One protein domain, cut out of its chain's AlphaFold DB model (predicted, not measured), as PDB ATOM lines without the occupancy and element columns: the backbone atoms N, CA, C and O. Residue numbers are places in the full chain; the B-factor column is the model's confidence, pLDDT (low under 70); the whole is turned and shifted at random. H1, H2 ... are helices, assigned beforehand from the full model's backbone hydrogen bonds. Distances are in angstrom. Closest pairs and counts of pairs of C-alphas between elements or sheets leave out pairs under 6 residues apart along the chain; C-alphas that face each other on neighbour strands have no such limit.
ATOM      1  N   TYR A   2     237.919 254.510 185.236       67.44
ATOM      2  CA  TYR A   2     237.654 253.339 184.374       67.44
ATOM      3  C   TYR A   2     237.193 253.695 182.947       67.44
ATOM      4  O   TYR A   2     237.767 253.207 181.981       67.44
ATOM      5  N   ILE A   3     236.246 254.632 182.810       69.62
ATOM      6  CA  ILE A   3     235.779 255.140 181.502       69.62
ATOM      7  C   ILE A   3     236.909 255.837 180.720       69.62
ATOM      8  O   ILE A   3     236.995 255.709 179.503       69.62
ATOM      9  N   CYS A   4     237.802 256.557 181.407       71.50
ATOM     10  CA  CYS A   4     238.936 257.231 180.770       71.50
ATOM     11  C   CYS A   4     239.955 256.218 180.239       71.50
ATOM     12  O   CYS A   4     240.411 256.360 179.113       71.50
ATOM     13  N   ILE A   5     240.273 255.181 181.020       79.88
ATOM     14  CA  ILE A   5     241.157 254.100 180.571       79.88
ATOM     15  C   ILE A   5     240.524 253.394 179.370       79.88
ATOM     16  O   ILE A   5     241.180 253.235 178.351       79.88
ATOM     17  N   PHE A   6     239.230 253.069 179.436       77.00
ATOM     18  CA  PHE A   6     238.499 252.460 178.322       77.00
ATOM     19  C   PHE A   6     238.604 253.262 177.029       77.00
ATOM     20  O   PHE A   6     238.895 252.704 175.978       77.00
ATOM     21  N   LYS A   7     238.392 254.576 177.110       81.94
ATOM     22  CA  LYS A   7     238.343 255.438 175.932       81.94
ATOM     23  C   LYS A   7     239.721 255.798 175.373       81.94
ATOM     24  O   LYS A   7     239.836 256.021 174.174       81.94
ATOM     25  N   TYR A   8     240.742 255.890 176.224       84.81
ATOM     26  CA  TYR A   8     242.027 256.486 175.852       84.81
ATOM     27  C   TYR A   8     243.229 255.546 175.996       84.81
ATOM     28  O   TYR A   8     244.337 255.991 175.719       84.81
ATOM     29  N   LYS A   9     243.061 254.271 176.391       82.69
ATOM     30  CA  LYS A   9     244.182 253.357 176.712       82.69
ATOM     31  C   LYS A   9     245.295 253.294 175.662       82.69
ATOM     32  O   LYS A   9     246.463 253.231 176.033       82.69
ATOM     33  N   ASP A  10     244.952 253.371 174.382       85.25
ATOM     34  CA  ASP A  10     245.924 253.270 173.289       85.25
ATOM     35  C   ASP A  10     246.682 254.587 173.038       85.25
ATOM     36  O   ASP A  10     247.706 254.603 172.362       85.25
ATOM     37  N   GLN A  11     246.198 255.698 173.600       88.69
ATOM     38  CA  GLN A  11     246.778 257.042 173.488       88.69
ATOM     39  C   GLN A  11     247.542 257.460 174.753       88.69
ATOM     40  O   GLN A  11     248.181 258.511 174.779       88.69
ATOM     41  N   LEU A  12     247.452 256.671 175.828       88.31
ATOM     42  CA  LEU A  12     248.107 256.973 177.093       88.31
ATOM     43  C   LEU A  12     249.603 256.653 177.022       88.31
ATOM     44  O   LEU A  12     250.014 255.553 176.657       88.31
ATOM     45  N   ASP A  13     250.430 257.603 177.459       92.81
ATOM     46  CA  ASP A  13     251.852 257.357 177.696       92.81
ATOM     47  C   ASP A  13     252.034 256.596 179.016       92.81
ATOM     48  O   ASP A  13     252.203 257.169 180.099       92.81
ATOM     49  N   TRP A  14     251.993 255.269 178.921       92.69
ATOM     50  CA  TRP A  14     252.100 254.375 180.071       92.69
ATOM     51  C   TRP A  14     253.415 254.505 180.836       92.69
ATOM     52  O   TRP A  14     253.424 254.306 182.051       92.69
ATOM     53  N   LYS A  15     254.515 254.877 180.169       94.19
ATOM     54  CA  LYS A  15     255.807 255.090 180.838       94.19
ATOM     55  C   LYS A  15     255.767 256.351 181.687       94.19
ATOM     56  O   LYS A  15     256.181 256.323 182.843       94.19
ATOM     57  N   LYS A  16     255.212 257.440 181.152       94.62
ATOM     58  CA  LYS A  16     255.032 258.684 181.909       94.62
ATOM     59  C   LYS A  16     254.084 258.494 183.093       94.62
ATOM     60  O   LYS A  16     254.374 258.970 184.190       94.62
ATOM     61  N   ILE A  17     252.991 257.754 182.909       91.81
ATOM     62  CA  ILE A  17     252.065 257.420 184.002       91.81
ATOM     63  C   ILE A  17     252.776 256.589 185.075       91.81
ATOM     64  O   ILE A  17     252.646 256.893 186.255       91.81
ATOM     65  N   GLN A  18     253.560 255.580 184.690       93.75
ATOM     66  CA  GLN A  18     254.323 254.753 185.628       93.75
ATOM     67  C   GLN A  18     255.371 255.561 186.406       93.75
ATOM     68  O   GLN A  18     255.500 255.384 187.617       93.75
ATOM     69  N   TYR A  19     256.058 256.496 185.745       93.31
ATOM     70  CA  TYR A  19     256.960 257.439 186.402       93.31
ATOM     71  C   TYR A  19     256.237 258.266 187.474       93.31
ATOM     72  O   TYR A  19     256.687 258.324 188.617       93.31
ATOM     73  N   HIS A  20     255.087 258.863 187.140       90.50
ATOM     74  CA  HIS A  20     254.302 259.631 188.107       90.50
ATOM     75  C   HIS A  20     253.749 258.751 189.232       90.50
ATOM     76  O   HIS A  20     253.820 259.142 190.390       90.50
ATOM     77  N   ALA A  21     253.266 257.550 188.921       88.75
ATOM     78  CA  ALA A  21     252.766 256.618 189.924       88.75
ATOM     79  C   ALA A  21     253.860 256.200 190.919       88.75
ATOM     80  O   ALA A  21     253.570 256.042 192.096       88.75
ATOM     81  N   ASN A  22     255.113 256.059 190.481       86.44
ATOM     82  CA  ASN A  22     256.250 255.871 191.385       86.44
ATOM     83  C   ASN A  22     256.543 257.128 192.209       86.44
ATOM     84  O   ASN A  22     256.648 257.047 193.426       86.44
ATOM     85  N   LYS A  23     256.631 258.293 191.552       84.56
ATOM     86  CA  LYS A  23     256.921 259.578 192.208       84.56
ATOM     87  C   LYS A  23     255.934 259.907 193.335       84.56
ATOM     88  O   LYS A  23     256.342 260.491 194.328       84.56
ATOM     89  N   TYR A  24     254.662 259.563 193.154       80.25
ATOM     90  CA  TYR A  24     253.589 259.798 194.125       80.25
ATOM     91  C   TYR A  24     253.230 258.549 194.941       80.25
ATOM     92  O   TYR A  24     252.196 258.526 195.593       80.25
ATOM     93  N   GLU A  25     254.045 257.493 194.881       80.88
ATOM     94  CA  GLU A  25     253.877 256.276 195.688       80.88
ATOM     95  C   GLU A  25     252.565 255.489 195.442       80.88
ATOM     96  O   GLU A  25     252.151 254.645 196.237       80.88
ATOM     97  N   MET A  26     251.941 255.653 194.273       82.44
ATOM     98  CA  MET A  26     250.655 255.044 193.894       82.44
ATOM     99  C   MET A  26     250.762 253.828 192.956       82.44
ATOM    100  O   MET A  26     249.742 253.248 192.580       82.44
ATOM    101  N   LEU A  27     251.966 253.416 192.549       86.62
ATOM    102  CA  LEU A  27     252.188 252.338 191.571       86.62
ATOM    103  C   LEU A  27     251.435 251.035 191.900       86.62
ATOM    104  O   LEU A  27     250.791 250.460 191.022       86.62
ATOM    105  N   HIS A  28     251.450 250.603 193.163       79.94
ATOM    106  CA  HIS A  28     250.724 249.406 193.600       79.94
ATOM    107  C   HIS A  28     249.198 249.540 193.439       79.94
ATOM    108  O   HIS A  28     248.539 248.565 193.091       79.94
ATOM    109  N   GLN A  29     248.629 250.734 193.632       78.25
ATOM    110  CA  GLN A  29     247.183 250.964 193.512       78.25
ATOM    111  C   GLN A  29     246.748 250.826 192.056       78.25
ATOM    112  O   GLN A  29     245.761 250.153 191.755       78.25
ATOM    113  N   VAL A  30     247.529 251.418 191.147       85.81
ATOM    114  CA  VAL A  30     247.296 251.335 189.701       85.81
ATOM    115  C   VAL A  30     247.335 249.879 189.231       85.81
ATOM    116  O   VAL A  30     246.449 249.450 188.494       85.81
ATOM    117  N   PHE A  31     248.298 249.089 189.713       87.62
ATOM    118  CA  PHE A  31     248.374 247.657 189.415       87.62
ATOM    119  C   PHE A  31     247.123 246.889 189.845       87.62
ATOM    120  O   PHE A  31     246.581 246.105 189.068       87.62
ATOM    121  N   CYS A  32     246.625 247.137 191.056       81.31
ATOM    122  CA  CYS A  32     245.407 246.494 191.549       81.31
ATOM    123  C   CYS A  32     244.182 246.877 190.724       81.31
ATOM    124  O   CYS A  32     243.381 246.013 190.383       81.31
ATOM    125  N   ILE A  33     244.055 248.154 190.359       82.62
ATOM    126  CA  ILE A  33     242.998 248.639 189.468       82.62
ATOM    127  C   ILE A  33     243.046 247.910 188.120       82.62
ATOM    128  O   ILE A  33     241.998 247.540 187.592       82.62
ATOM    129  N   PHE A  34     244.237 247.684 187.562       88.25
ATOM    130  CA  PHE A  34     244.392 246.995 186.279       88.25
ATOM    131  C   PHE A  34     244.081 245.500 186.371       88.25
ATOM    132  O   PHE A  34     243.399 244.983 185.491       88.25
ATOM    133  N   ASN A  35     244.495 244.820 187.444       85.12
ATOM    134  CA  ASN A  35     244.096 243.429 187.682       85.12
ATOM    135  C   ASN A  35     242.577 243.304 187.822       85.12
ATOM    136  O   ASN A  35     241.966 242.496 187.133       85.12
ATOM    137  N   ASN A  36     241.961 244.174 188.625       80.88
ATOM    138  CA  ASN A  36     240.510 244.234 188.790       80.88
ATOM    139  C   ASN A  36     239.786 244.467 187.452       80.88
ATOM    140  O   ASN A  36     238.746 243.871 187.195       80.88
ATOM    141  N   LEU A  37     240.335 245.320 186.581       82.75
ATOM    142  CA  LEU A  37     239.812 245.535 185.231       82.75
ATOM    143  C   LEU A  37     239.912 244.284 184.359       82.75
ATOM    144  O   LEU A  37     238.943 243.967 183.676       82.75
ATOM    145  N   ASN A  38     241.047 243.586 184.398       86.81
ATOM    146  CA  ASN A  38     241.257 242.351 183.644       86.81
ATOM    147  C   ASN A  38     240.385 241.189 184.148       86.81
ATOM    148  O   ASN A  38     240.028 240.322 183.354       86.81
ATOM    149  N   GLU A  39     239.999 241.187 185.431       82.31
ATOM    150  CA  GLU A  39     239.005 240.251 185.977       82.31
ATOM    151  C   GLU A  39     237.604 240.481 185.387       82.31
ATOM    152  O   GLU A  39     236.872 239.521 185.156       82.31
ATOM    153  N   VAL A  40     237.217 241.739 185.136       80.75
ATOM    154  CA  VAL A  40     235.895 242.074 184.563       80.75
ATOM    155  C   VAL A  40     235.890 241.935 183.044       80.75
ATOM    156  O   VAL A  40     234.938 241.434 182.451       80.75
ATOM    157  N   TYR A  41     236.954 242.418 182.413       82.19
ATOM    158  CA  TYR A  41     237.122 242.500 180.974       82.19
ATOM    159  C   TYR A  41     238.424 241.785 180.624       82.19
ATOM    160  O   TYR A  41     239.509 242.347 180.765       82.19
ATOM    161  N   VAL A  42     238.313 240.534 180.180       81.31
ATOM    162  CA  VAL A  42     239.470 239.691 179.855       81.31
ATOM    163  C   VAL A  42     240.436 240.443 178.932       81.31
ATOM    164  O   VAL A  42     240.038 240.922 177.870       81.31
ATOM    165  N   ASN A  43     241.705 240.536 179.342       82.25
ATOM    166  CA  ASN A  43     242.793 241.198 178.605       82.25
ATOM    167  C   ASN A  43     242.525 242.673 178.256       82.25
ATOM    168  O   ASN A  43     242.956 243.171 177.216       82.25
ATOM    169  N   PHE A  44     241.802 243.394 179.109       86.88
ATOM    170  CA  PHE A  44     241.514 244.806 178.890       86.88
ATOM    171  C   PHE A  44     242.765 245.693 178.907       86.88
ATOM    172  O   PHE A  44     242.913 246.576 178.054       86.88
ATOM    173  N   ILE A  45     243.656 245.435 179.865       90.00
ATOM    174  CA  ILE A  45     245.005 245.983 179.966       90.00
ATOM    175  C   ILE A  45     245.992 244.912 179.509       90.00
ATOM    176  O   ILE A  45     246.066 243.842 180.114       90.00
ATOM    177  N   ASP A  46     246.788 245.234 178.487       90.25
ATOM    178  CA  ASP A  46     247.865 244.370 178.005       90.25
ATOM    179  C   ASP A  46     248.840 243.998 179.132       90.25
ATOM    180  O   ASP A  46     249.305 244.866 179.877       90.25
ATOM    181  N   ASP A  47     249.295 242.744 179.151       90.56
ATOM    182  CA  ASP A  47     250.326 242.259 180.083       90.56
ATOM    183  C   ASP A  47     251.601 243.108 180.070       90.56
ATOM    184  O   ASP A  47     252.279 243.260 181.088       90.56
ATOM    185  N   ARG A  48     251.947 243.681 178.911       91.75
ATOM    186  CA  ARG A  48     253.096 244.585 178.769       91.75
ATOM    187  C   ARG A  48     252.923 245.848 179.610       91.75
ATOM    188  O   ARG A  48     253.883 246.271 180.244       91.75
ATOM    189  N   ILE A  49     251.717 246.418 179.630       92.19
ATOM    190  CA  ILE A  49     251.373 247.591 180.442       92.19
ATOM    191  C   ILE A  49     251.293 247.171 181.906       92.19
ATOM    192  O   ILE A  49     251.922 247.799 182.752       92.19
ATOM    193  N   LEU A  50     250.598 246.072 182.206       91.06
ATOM    194  CA  LEU A  50     250.439 245.555 183.564       91.06
ATOM    195  C   LEU A  50     251.795 245.322 184.256       91.06
ATOM    196  O   LEU A  50     251.987 245.713 185.408       91.06
ATOM    197  N   LYS A  51     252.775 244.769 183.525       91.75
ATOM    198  CA  LYS A  51     254.149 244.570 184.007       91.75
ATOM    199  C   LYS A  51     254.851 245.865 184.403       91.75
ATOM    200  O   LYS A  51     255.660 245.808 185.321       91.75
ATOM    201  N   LEU A  52     254.554 247.012 183.781       93.19
ATOM    202  CA  LEU A  52     255.164 248.300 184.154       93.19
ATOM    203  C   LEU A  52     254.804 248.692 185.590       93.19
ATOM    204  O   LEU A  52     255.664 249.168 186.334       93.19
ATOM    205  N   PHE A  53     253.557 248.434 185.980       91.25
ATOM    206  CA  PHE A  53     253.005 248.785 187.287       91.25
ATOM    207  C   PHE A  53     253.174 247.675 188.328       91.25
ATOM    208  O   PHE A  53     252.711 247.824 189.451       91.25
ATOM    209  N   HIS A  54     253.843 246.564 188.006       87.69
ATOM    210  CA  HIS A  54     254.017 245.478 188.968       87.69
ATOM    211  C   HIS A  54     254.688 245.991 190.261       87.69
ATOM    212  O   HIS A  54     255.721 246.657 190.161       87.69
ATOM    213  N   PRO A  55     254.224 245.620 191.474       81.88
ATOM    214  CA  PRO A  55     254.777 246.104 192.749       81.88
ATOM    215  C   PRO A  55     256.272 245.834 192.983       81.88
ATOM    216  O   PRO A  55     256.838 246.322 193.954       81.88
ATOM    217  N   ARG A  56     256.916 245.049 192.109       84.19
ATOM    218  CA  ARG A  56     258.371 244.807 192.103       84.19
ATOM    219  C   ARG A  56     259.157 245.975 191.502       84.19
ATOM    220  O   ARG A  56     260.341 246.093 191.775       84.19
ATOM    221  N   ASN A  57     258.502 246.829 190.719       85.69
ATOM    222  CA  ASN A  57     259.102 247.990 190.063       85.69
ATOM    223  C   ASN A  57     258.914 249.284 190.872       85.69
ATOM    224  O   ASN A  57     259.151 250.370 190.340       85.69
ATOM    225  N   LYS A  58     258.425 249.184 192.116       83.31
ATOM    226  CA  LYS A  58     258.276 250.335 193.008       83.31
ATOM    227  C   LYS A  58     259.652 250.816 193.475       83.31
ATOM    228  O   LYS A  58     260.506 249.995 193.798       83.31
ATOM    229  N   ASN A  59     259.848 252.127 193.551       84.75
ATOM    230  CA  ASN A  59     261.059 252.751 194.105       84.75
ATOM    231  C   ASN A  59     260.853 253.329 195.518       84.75
ATOM    232  O   ASN A  59     261.696 254.077 196.003       84.75
ATOM    233  N   TYR A  60     259.742 252.977 196.163       76.69
ATOM    234  CA  TYR A  60     259.351 253.449 197.484       76.69
ATOM    235  C   TYR A  60     259.009 252.275 198.406       76.69
ATOM    236  O   TYR A  60     258.579 251.194 197.972       76.69
ATOM    237  N   SER A  61     259.200 252.494 199.703       69.12
ATOM    238  CA  SER A  61     258.795 251.549 200.737       69.12
ATOM    239  C   SER A  61     257.278 251.587 200.863       69.12
ATOM    240  O   SER A  61     256.698 252.610 201.197       69.12
ATOM    241  N   TYR A  62     256.624 250.460 200.593       64.19
ATOM    242  CA  TYR A  62     255.180 250.326 200.764       64.19
ATOM    243  C   TYR A  62     254.892 249.202 201.744       64.19
ATOM    244  O   TYR A  62     255.269 248.058 201.474       64.19
ATOM    245  N   PHE A  63     254.228 249.561 202.841       57.88
ATOM    246  CA  PHE A  63     253.847 248.678 203.944       57.88
ATOM    247  C   PHE A  63     252.391 248.192 203.866       57.88
ATOM    248  O   PHE A  63     251.923 247.537 204.790       57.88
ATOM    249  N   GLY A  64     251.659 248.505 202.790       56.28
ATOM    250  CA  GLY A  64     250.288 248.025 202.610       56.28
ATOM    251  C   GLY A  64     250.190 246.693 201.858       56.28
ATOM    252  O   GLY A  64     251.188 246.045 201.533       56.28
ATOM    253  N   MET A  65     248.960 246.271 201.575       56.59
ATOM    254  CA  MET A  65     248.648 244.950 201.029       56.59
ATOM    255  C   MET A  65     248.714 244.913 199.497       56.59
ATOM    256  O   MET A  65     248.669 245.932 198.812       56.59
ATOM    257  N   SER A  66     248.743 243.706 198.928       50.59
ATOM    258  CA  SER A  66     248.740 243.460 197.474       50.59
ATOM    259  C   SER A  66     247.511 243.994 196.725       50.59
ATOM    260  O   SER A  66     247.512 243.978 195.500       50.59
ATOM    261  N   SER A  67     246.478 244.451 197.441       50.69
ATOM    262  CA  SER A  67     245.279 245.130 196.927       50.69
ATOM    263  C   SER A  67     245.459 246.644 196.766       50.69
ATOM    264  O   SER A  67     244.539 247.336 196.328       50.69
ATOM    265  N   GLY A  68     246.618 247.165 197.167       50.19
ATOM    266  CA  GLY A  68     246.949 248.580 197.178       50.19
ATOM    267  C   GLY A  68     246.267 249.398 198.271       50.19
ATOM    268  O   GLY A  68     246.545 250.582 198.441       50.19
ATOM    269  N   SER A  69     245.424 248.742 199.058       55.94
ATOM    270  CA  SER A  69     244.920 249.250 200.322       55.94
ATOM    271  C   SER A  69     245.874 248.844 201.443       55.94
ATOM    272  O   SER A  69     246.488 247.777 201.396       55.94
TER     273      SER A  69
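This is residues 2 to 69 of the 291 residues of an uncharacterized protein of Gracilibacillus halophilus YIM-C55.5 (UniProt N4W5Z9). Helices H2 and H3 meet at a corner and open as a V, with short H4 over the opening. H1 lies toward the open end, and residues 53 to 69, with no named element, wind past the corner. The printed part has 68 residues with four named helices, H1 to H4 in order, and no named strand; its class is all helix. It is compact, with a radius of gyration of the C-alphas of 11.6 A and spans of 32 by 23 by 19 A.

Find C-alpha 2 at (237.654, 253.339, 184.374), where H1 begins; it runs to residue 8. H2 takes residues 14 to 23, 14.1 A long. Then find C-alpha 27 at (252.188, 252.338, 191.571); from there H3 runs 20.5 A to residue 40. H4, residues 47 to 52, ends at C-alpha 52 at (255.164, 248.300, 184.154).

H1 is near H3, with 6 pairs of C-alphas within 10 A, and apart from H2 and H4. H2 and H3 only just touch, only at the corner, with 3 pairs of C-alphas within 8 A; look at the closest C-alphas, Ala 21 and Leu 27, 4.6 A apart. Their tilt is steep, 47 degrees, opposite ways. H3 and H4 form a helical hairpin at a shallow tilt of 16 degrees, opposite ways; they only just touch, with 3 such pairs, the closest C-alphas being those of Phe 31 and Leu 50 at 6.6 A. H2 touches H4, closest at the C-alphas of Gln 18 and Leu 52, 6.7 A; they run the same way at a shallow tilt of 33 degrees, only just short of steep. In H1, H2 and H3 every O i to N i+4 pair is within hydrogen-bond range; in H4, 1 of 2 is.

The C-alphas farthest apart, those of Lys 7 and Phe 63, are 32.7 A apart. The printed part has no cut, and no link between helices is long. Look in the B-factor column for pLDDT under 70 at residues 2 to 3 and 61 to 69.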